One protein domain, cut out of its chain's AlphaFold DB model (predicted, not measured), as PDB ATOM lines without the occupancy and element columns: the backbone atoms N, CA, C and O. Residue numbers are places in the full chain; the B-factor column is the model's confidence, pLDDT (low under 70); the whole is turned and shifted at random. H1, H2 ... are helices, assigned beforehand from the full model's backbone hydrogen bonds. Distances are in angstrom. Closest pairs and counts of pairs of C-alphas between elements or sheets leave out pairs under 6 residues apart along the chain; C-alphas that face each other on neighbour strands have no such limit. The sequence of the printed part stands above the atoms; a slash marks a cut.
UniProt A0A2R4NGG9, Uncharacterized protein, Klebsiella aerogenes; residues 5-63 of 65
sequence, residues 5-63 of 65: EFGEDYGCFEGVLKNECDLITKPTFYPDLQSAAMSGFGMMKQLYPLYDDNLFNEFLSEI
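AT A GLANCE: This is residues 5 to 63 of the 65 residues of an uncharacterized protein of Klebsiella aerogenes (UniProt A0A2R4NGG9). With little regular structure, the domain is a long loose stretch, residues 5 to 32, that leads to a small helical hairpin of H1 and the shorter H2, side by side at one end. The 59 printed residues hold two named helices, H1 then H2, and no named strand; the class is all helix, with 23 residues in named elements. The whole is extended, with a radius of gyration of the C-alphas of 16.4 A and spans of 45 by 24 by 16 A.

IN THESE COORDINATES: Residues 5 to 32 form no named element, beginning at C-alpha 5 (30.939, 21.446, -57.710). H1, residues 33 to 47, runs 21.4 A from C-alpha 33 (14.488, 21.357, -32.351). H2, residues 54 to 61, runs 10.7 A and ends at C-alpha 61 (11.716, 17.753, -21.267).

HOW THE PARTS SIT: H1 and H2 touch as a helical hairpin, their closest C-alphas those of Phe 41 and Phe 56, 6.5 A apart. They run opposite ways at a shallow tilt of 9 degrees. In both helices every O i to N i+4 pair is within hydrogen-bond range.

THE WHOLE: The C-alphas farthest apart, those of Glu 20 and Leu 50, are 45.9 A apart. The printed part has no cut, and the link from H1 to H2 is short, with 6 residues. The mean pLDDT of the printed part is 75.3; residues 5 to 18 and 20 to 29 are under 70.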
ATOM      1  N   GLU A   5      29.817  21.285 -58.629       58.41
ATOM      2  CA  GLU A   5      30.939  21.446 -57.710       58.41
ATOM      3  C   GLU A   5      30.715  20.598 -56.454       58.41
ATOM      4  O   GLU A   5      29.633  20.587 -55.860       58.41
ATOM      5  N   PHE A   6      31.760  19.888 -56.029       56.88
ATOM      6  CA  PHE A   6      31.797  19.235 -54.725       56.88
ATOM      7  C   PHE A   6      32.174  20.290 -53.680       56.88
ATOM      8  O   PHE A   6      33.349  20.576 -53.475       56.88
ATOM      9  N   GLY A   7      31.178  20.917 -53.054       56.12
ATOM     10  CA  GLY A   7      31.409  21.764 -51.882       56.12
ATOM     11  C   GLY A   7      31.572  20.914 -50.621       56.12
ATOM     12  O   GLY A   7      30.845  19.932 -50.465       56.12
ATOM     13  N   GLU A   8      32.469  21.299 -49.705       61.75
ATOM     14  CA  GLU A   8      32.647  20.623 -48.401       61.75
ATOM     15  C   GLU A   8      31.311  20.463 -47.645       61.75
ATOM     16  O   GLU A   8      31.066  19.423 -47.038       61.75
ATOM     17  N   ASP A   9      30.403  21.437 -47.788       57.78
ATOM     18  CA  ASP A   9      29.062  21.442 -47.183       57.78
ATOM     19  C   ASP A   9      28.107  20.365 -47.730       57.78
ATOM     20  O   ASP A   9      27.173  19.964 -47.042       57.78
ATOM     21  N   TYR A  10      28.312  19.910 -48.969       58.75
ATOM     22  CA  TYR A  10      27.482  18.889 -49.626       58.75
ATOM     23  C   TYR A  10      28.179  17.526 -49.673       58.75
ATOM     24  O   TYR A  10      27.522  16.503 -49.851       58.75
ATOM     25  N   GLY A  11      29.496  17.488 -49.444       60.31
ATOM     26  CA  GLY A  11      30.288  16.258 -49.375       60.31
ATOM     27  C   GLY A  11      29.894  15.316 -48.231       60.31
ATOM     28  O   GLY A  11      30.307  14.161 -48.228       60.31
ATOM     29  N   CYS A  12      29.077  15.777 -47.278       60.12
ATOM     30  CA  CYS A  12      28.517  14.955 -46.206       60.12
ATOM     31  C   CYS A  12      27.272  14.142 -46.620       60.12
ATOM     32  O   CYS A  12      26.855  13.269 -45.858       60.12
ATOM     33  N   PHE A  13      26.703  14.372 -47.812       58.41
ATOM     34  CA  PHE A  13      25.539  13.645 -48.327       58.41
ATOM     35  C   PHE A  13      25.867  12.957 -49.660       58.41
ATOM     36  O   PHE A  13      25.910  13.587 -50.717       58.41
ATOM     37  N   GLU A  14      26.096  11.642 -49.616       61.72
ATOM     38  CA  GLU A  14      26.470  10.842 -50.789       61.72
ATOM     39  C   GLU A  14      25.436  10.981 -51.925       61.72
ATOM     40  O   GLU A  14      24.244  10.737 -51.743       61.72
ATOM     41  N   GLY A  15      25.898  11.400 -53.109       64.31
ATOM     42  CA  GLY A  15      25.062  11.588 -54.302       64.31
ATOM     43  C   GLY A  15      24.405  12.967 -54.448       64.31
ATOM     44  O   GLY A  15      23.779  13.221 -55.479       64.31
ATOM     45  N   VAL A  16      24.564  13.874 -53.480       61.72
ATOM     46  CA  VAL A  16      24.072  15.256 -53.587       61.72
ATOM     47  C   VAL A  16      25.147  16.136 -54.228       61.72
ATOM     48  O   VAL A  16      26.265  16.239 -53.731       61.72
ATOM     49  N   LEU A  17      24.812  16.774 -55.351       68.69
ATOM     50  CA  LEU A  17      25.703  17.664 -56.101       68.69
ATOM     51  C   LEU A  17      25.142  19.084 -56.082       68.69
ATOM     52  O   LEU A  17      23.937  19.257 -56.259       68.69
ATOM     53  N   LYS A  18      26.015  20.081 -55.906       65.12
ATOM     54  CA  LYS A  18      25.645  21.498 -55.931       65.12
ATOM     55  C   LYS A  18      25.876  22.081 -57.326       65.12
ATOM     56  O   LYS A  18      26.964  21.956 -57.889       65.12
ATOM     57  N   ASN A  19      24.857  22.720 -57.875       70.62
ATOM     58  CA  ASN A  19      24.909  23.529 -59.087       70.62
ATOM     59  C   ASN A  19      25.265  24.985 -58.724       70.62
ATOM     60  O   ASN A  19      24.880  25.477 -57.668       70.62
ATOM     61  N   GLU A  20      25.953  25.711 -59.604       68.19
ATOM     62  CA  GLU A  20      26.271  27.143 -59.437       68.19
ATOM     63  C   GLU A  20      25.033  28.027 -59.190       68.19
ATOM     64  O   GLU A  20      25.129  29.088 -58.576       68.19
ATOM     65  N   CYS A  21      23.862  27.594 -59.668       69.19
ATOM     66  CA  CYS A  21      22.582  28.269 -59.434       69.19
ATOM     67  C   CYS A  21      21.907  27.889 -58.106       69.19
ATOM     68  O   CYS A  21      20.874  28.473 -57.770       69.19
ATOM     69  N   ASP A  22      22.442  26.917 -57.365       67.25
ATOM     70  CA  ASP A  22      21.856  26.502 -56.099       67.25
ATOM     71  C   ASP A  22      22.075  27.590 -55.052       67.25
ATOM     72  O   ASP A  22      23.196  28.025 -54.770       67.25
ATOM     73  N   LEU A  23      20.972  28.017 -54.442       65.81
ATOM     74  CA  LEU A  23      21.018  28.926 -53.310       65.81
ATOM     75  C   LEU A  23      21.839  28.279 -52.191       65.81
ATOM     76  O   LEU A  23      21.560  27.152 -51.775       65.81
ATOM     77  N   ILE A  24      22.822  29.021 -51.669       67.25
ATOM     78  CA  ILE A  24      23.503  28.651 -50.429       67.25
ATOM     79  C   ILE A  24      22.480  28.790 -49.310       67.25
ATOM     80  O   ILE A  24      22.270  29.863 -48.745       67.25
ATOM     81  N   THR A  25      21.799  27.689 -49.037       58.75
ATOM     82  CA  THR A  25      20.872  27.576 -47.927       58.75
ATOM     83  C   THR A  25      21.577  26.797 -46.837       58.75
ATOM     84  O   THR A  25      22.144  25.736 -47.079       58.75
ATOM     85  N   LYS A  26      21.555  27.323 -45.614       57.97
ATOM     86  CA  LYS A  26      21.740  26.466 -44.449       57.97
ATOM     87  C   LYS A  26      20.454  25.637 -44.391       57.97
ATOM     88  O   LYS A  26      19.393  26.263 -44.317       57.97
ATOM     89  N   PRO A  27      20.489  24.304 -44.535       55.28
ATOM     90  CA  PRO A  27      19.268  23.519 -44.591       55.28
ATOM     91  C   PRO A  27      18.591  23.542 -43.219       55.28
ATOM     92  O   PRO A  27      18.859  22.723 -42.345       55.28
ATOM     93  N   THR A  28      17.719  24.522 -43.016       61.91
ATOM     94  CA  THR A  28      16.891  24.647 -41.823       61.91
ATOM     95  C   THR A  28      15.545  24.019 -42.158       61.91
ATOM     96  O   THR A  28      14.582  24.710 -42.477       61.91
ATOM     97  N   PHE A  29      15.497  22.682 -42.177       69.31
ATOM     98  CA  PHE A  29      14.260  21.933 -42.444       69.31
ATOM     99  C   PHE A  29      13.184  22.201 -41.386       69.31
ATOM    100  O   PHE A  29      11.991  22.133 -41.678       69.31
ATOM    101  N   TYR A  30      13.620  22.536 -40.172       80.25
ATOM    102  CA  TYR A  30      12.773  22.830 -39.029       80.25
ATOM    103  C   TYR A  30      13.250  24.119 -38.358       80.25
ATOM    104  O   TYR A  30      14.459  24.283 -38.185       80.25
ATOM    105  N   PRO A  31      12.335  25.032 -37.987       81.62
ATOM    106  CA  PRO A  31      12.687  26.319 -37.383       81.62
ATOM    107  C   PRO A  31      13.332  26.176 -35.995       81.62
ATOM    108  O   PRO A  31      14.052  27.074 -35.565       81.62
ATOM    109  N   ASP A  32      13.106  25.047 -35.324       84.31
ATOM    110  CA  ASP A  32      13.618  24.718 -33.999       84.31
ATOM    111  C   ASP A  32      13.680  23.189 -33.799       84.31
ATOM    112  O   ASP A  32      13.161  22.398 -34.597       84.31
ATOM    113  N   LEU A  33      14.345  22.769 -32.718       82.69
ATOM    114  CA  LEU A  33      14.488  21.357 -32.351       82.69
ATOM    115  C   LEU A  33      13.132  20.706 -32.039       82.69
ATOM    116  O   LEU A  33      12.933  19.532 -32.347       82.69
ATOM    117  N   GLN A  34      12.184  21.469 -31.492       85.19
ATOM    118  CA  GLN A  34      10.843  20.981 -31.184       85.19
ATOM    119  C   GLN A  34      10.089  20.569 -32.457       85.19
ATOM    120  O   GLN A  34       9.494  19.494 -32.507       85.19
ATOM    121  N   SER A  35      10.167  21.370 -33.514       86.31
ATOM    122  CA  SER A  35       9.550  21.111 -34.816       86.31
ATOM    123  C   SER A  35      10.177  19.900 -35.513       86.31
ATOM    124  O   SER A  35       9.469  19.098 -36.139       86.31
ATOM    125  N   ALA A  36      11.494  19.723 -35.362       86.44
ATOM    126  CA  ALA A  36      12.198  18.533 -35.832       86.44
ATOM    127  C   ALA A  36      11.733  17.276 -35.078       86.44
ATOM    128  O   ALA A  36      11.400  16.264 -35.700       86.44
ATOM    129  N   ALA A  37      11.636  17.363 -33.750       87.50
ATOM    130  CA  ALA A  37      11.174  16.279 -32.894       87.50
ATOM    131  C   ALA A  37       9.725  15.888 -33.212       87.50
ATOM    132  O   ALA A  37       9.444  14.715 -33.445       87.50
ATOM    133  N   MET A  38       8.814  16.860 -33.322       86.81
ATOM    134  CA  MET A  38       7.418  16.614 -33.701       86.81
ATOM    135  C   MET A  38       7.308  15.829 -35.008       86.81
ATOM    136  O   MET A  38       6.511  14.898 -35.112       86.81
ATOM    137  N   SER A  39       8.123  16.186 -35.999       87.06
ATOM    138  CA  SER A  39       8.113  15.522 -37.301       87.06
ATOM    139  C   SER A  39       8.647  14.089 -37.217       87.06
ATOM    140  O   SER A  39       8.026  13.172 -37.754       87.06
ATOM    141  N   GLY A  40       9.754  13.876 -36.496       87.94
ATOM    142  CA  GLY A  40      10.331  12.546 -36.286       87.94
ATOM    143  C   GLY A  40       9.396  11.607 -35.519       87.94
ATOM    144  O   GLY A  40       9.085  10.512 -35.991       87.94
ATOM    145  N   PHE A  41       8.882  12.051 -34.371       88.19
ATOM    146  CA  PHE A  41       7.955  11.267 -33.550       88.19
ATOM    147  C   PHE A  41       6.604  11.051 -34.248       88.19
ATOM    148  O   PHE A  41       6.041   9.957 -34.176       88.19
ATOM    149  N   GLY A  42       6.112  12.045 -34.993       86.56
ATOM    150  CA  GLY A  42       4.902  11.919 -35.805       86.56
ATOM    151  C   GLY A  42       5.014  10.816 -36.861       86.56
ATOM    152  O   GLY A  42       4.098  10.004 -36.999       86.56
ATOM    153  N   MET A  43       6.152  10.730 -37.555       88.69
ATOM    154  CA  MET A  43       6.416   9.650 -38.513       88.69
ATOM    155  C   MET A  43       6.489   8.282 -37.823       88.69
ATOM    156  O   MET A  43       5.894   7.313 -38.300       88.69
ATOM    157  N   MET A  44       7.167   8.197 -36.675       85.50
ATOM    158  CA  MET A  44       7.266   6.948 -35.911       85.50
ATOM    159  C   MET A  44       5.893   6.435 -35.479       85.50
ATOM    160  O   MET A  44       5.635   5.242 -35.606       85.50
ATOM    161  N   LYS A  45       4.981   7.321 -35.072       85.12
ATOM    162  CA  LYS A  45       3.603   6.952 -34.724       85.12
ATOM    163  C   LYS A  45       2.792   6.451 -35.921       85.12
ATOM    164  O   LYS A  45       1.967   5.554 -35.770       85.12
ATOM    165  N   GLN A  46       3.020   7.001 -37.115       86.62
ATOM    166  CA  GLN A  46       2.361   6.518 -38.333       86.62
ATOM    167  C   GLN A  46       2.827   5.110 -38.718       86.62
ATOM    168  O   GLN A  46       2.008   4.278 -39.103       86.62
ATOM    169  N   LEU A  47       4.129   4.840 -38.604       89.25
ATOM    170  CA  LEU A  47       4.707   3.527 -38.900       89.25
ATOM    171  C   LEU A  47       4.399   2.497 -37.806       89.25
ATOM    172  O   LEU A  47       4.161   1.327 -38.102       89.25
ATOM    173  N   TYR A  48       4.375   2.940 -36.550       86.75
ATOM    174  CA  TYR A  48       4.186   2.115 -35.365       86.75
ATOM    175  C   TYR A  48       3.076   2.713 -34.486       86.75
ATOM    176  O   TYR A  48       3.357   3.440 -33.539       86.75
ATOM    177  N   PRO A  49       1.794   2.390 -34.733       85.44
ATOM    178  CA  PRO A  49       0.673   2.995 -34.002       85.44
ATOM    179  C   PRO A  49       0.636   2.705 -32.494       85.44
ATOM    180  O   PRO A  49      -0.082   3.378 -31.762       85.44
ATOM    181  N   LEU A  50       1.380   1.693 -32.035       87.62
ATOM    182  CA  LEU A  50       1.542   1.342 -30.618       87.62
ATOM    183  C   LEU A  50       2.714   2.076 -29.948       87.62
ATOM    184  O   LEU A  50       3.036   1.785 -28.799       87.62
ATOM    185  N   TYR A  51       3.387   2.967 -30.674       82.25
ATOM    186  CA  TYR A  51       4.482   3.767 -30.150       82.25
ATOM    187  C   TYR A  51       3.975   4.681 -29.031       82.25
ATOM    188  O   TYR A  51       2.947   5.341 -29.186       82.25
ATOM    189  N   ASP A  52       4.679   4.682 -27.901       83.62
ATOM    190  CA  ASP A  52       4.267   5.413 -26.706       83.62
ATOM    191  C   ASP A  52       4.413   6.926 -26.913       83.62
ATOM    192  O   ASP A  52       5.499   7.435 -27.199       83.62
ATOM    193  N   ASP A  53       3.307   7.645 -26.734       79.44
ATOM    194  CA  ASP A  53       3.255   9.102 -26.839       79.44
ATOM    195  C   ASP A  53       4.060   9.797 -25.731       79.44
ATOM    196  O   ASP A  53       4.485  10.944 -25.901       79.44
ATOM    197  N   ASN A  54       4.314   9.119 -24.609       86.06
ATOM    198  CA  ASN A  54       5.067   9.693 -23.494       86.06
ATOM    199  C   ASN A  54       6.541   9.927 -23.841       86.06
ATOM    200  O   ASN A  54       7.118  10.904 -23.366       86.06
ATOM    201  N   LEU A  55       7.115   9.121 -24.739       82.44
ATOM    202  CA  LEU A  55       8.512   9.250 -25.172       82.44
ATOM    203  C   LEU A  55       8.799  10.603 -25.838       82.44
ATOM    204  O   LEU A  55       9.904  11.126 -25.730       82.44
ATOM    205  N   PHE A  56       7.810  11.183 -26.525       81.62
ATOM    206  CA  PHE A  56       7.956  12.511 -27.123       81.62
ATOM    207  C   PHE A  56       8.044  13.602 -26.051       81.62
ATOM    208  O   PHE A  56       8.898  14.482 -26.127       81.62
ATOM    209  N   ASN A  57       7.176  13.531 -25.040       83.31
ATOM    210  CA  ASN A  57       7.151  14.511 -23.956       83.31
ATOM    211  C   ASN A  57       8.404  14.411 -23.078       83.31
ATOM    212  O   ASN A  57       8.953  15.441 -22.693       83.31
ATOM    213  N   GLU A  58       8.880  13.191 -22.809       87.38
ATOM    214  CA  GLU A  58      10.156  12.958 -22.124       87.38
ATOM    215  C   GLU A  58      11.317  13.568 -22.913       87.38
ATOM    216  O   GLU A  58      12.054  14.385 -22.368       87.38
ATOM    217  N   PHE A  59      11.410  13.289 -24.217       84.06
ATOM    218  CA  PHE A  59      12.442  13.872 -25.079       84.06
ATOM    219  C   PHE A  59      12.432  15.407 -25.062       84.06
ATOM    220  O   PHE A  59      13.483  16.031 -24.948       84.06
ATOM    221  N   LEU A  60      11.253  16.035 -25.143       80.50
ATOM    222  CA  LEU A  60      11.156  17.494 -25.073       80.50
ATOM    223  C   LEU A  60      11.581  18.053 -23.709       80.50
ATOM    224  O   LEU A  60      12.138  19.145 -23.659       80.50
ATOM    225  N   SER A  61      11.340  17.322 -22.620       84.25
ATOM    226  CA  SER A  61      11.716  17.753 -21.267       84.25
ATOM    227  C   SER A  61      13.228  17.752 -21.012       84.25
ATOM    228  O   SER A  61      13.696  18.423 -20.094       84.25
ATOM    229  N   GLU A  62      13.991  17.025 -21.830       83.44
ATOM    230  CA  GLU A  62      15.455  16.963 -21.764       83.44
ATOM    231  C   GLU A  62      16.139  18.094 -22.548       83.44
ATOM    232  O   GLU A  62      17.351  18.285 -22.418       83.44
ATOM    233  N   ILE A  63      15.389  18.851 -23.356       77.12
ATOM    234  CA  ILE A  63      15.921  19.964 -24.145       77.12
ATOM    235  C   ILE A  63      15.995  21.219 -23.257       77.12
ATOM    236  O   ILE A  63      14.957  21.680 -22.780       77.12
TER     237      ILE A  63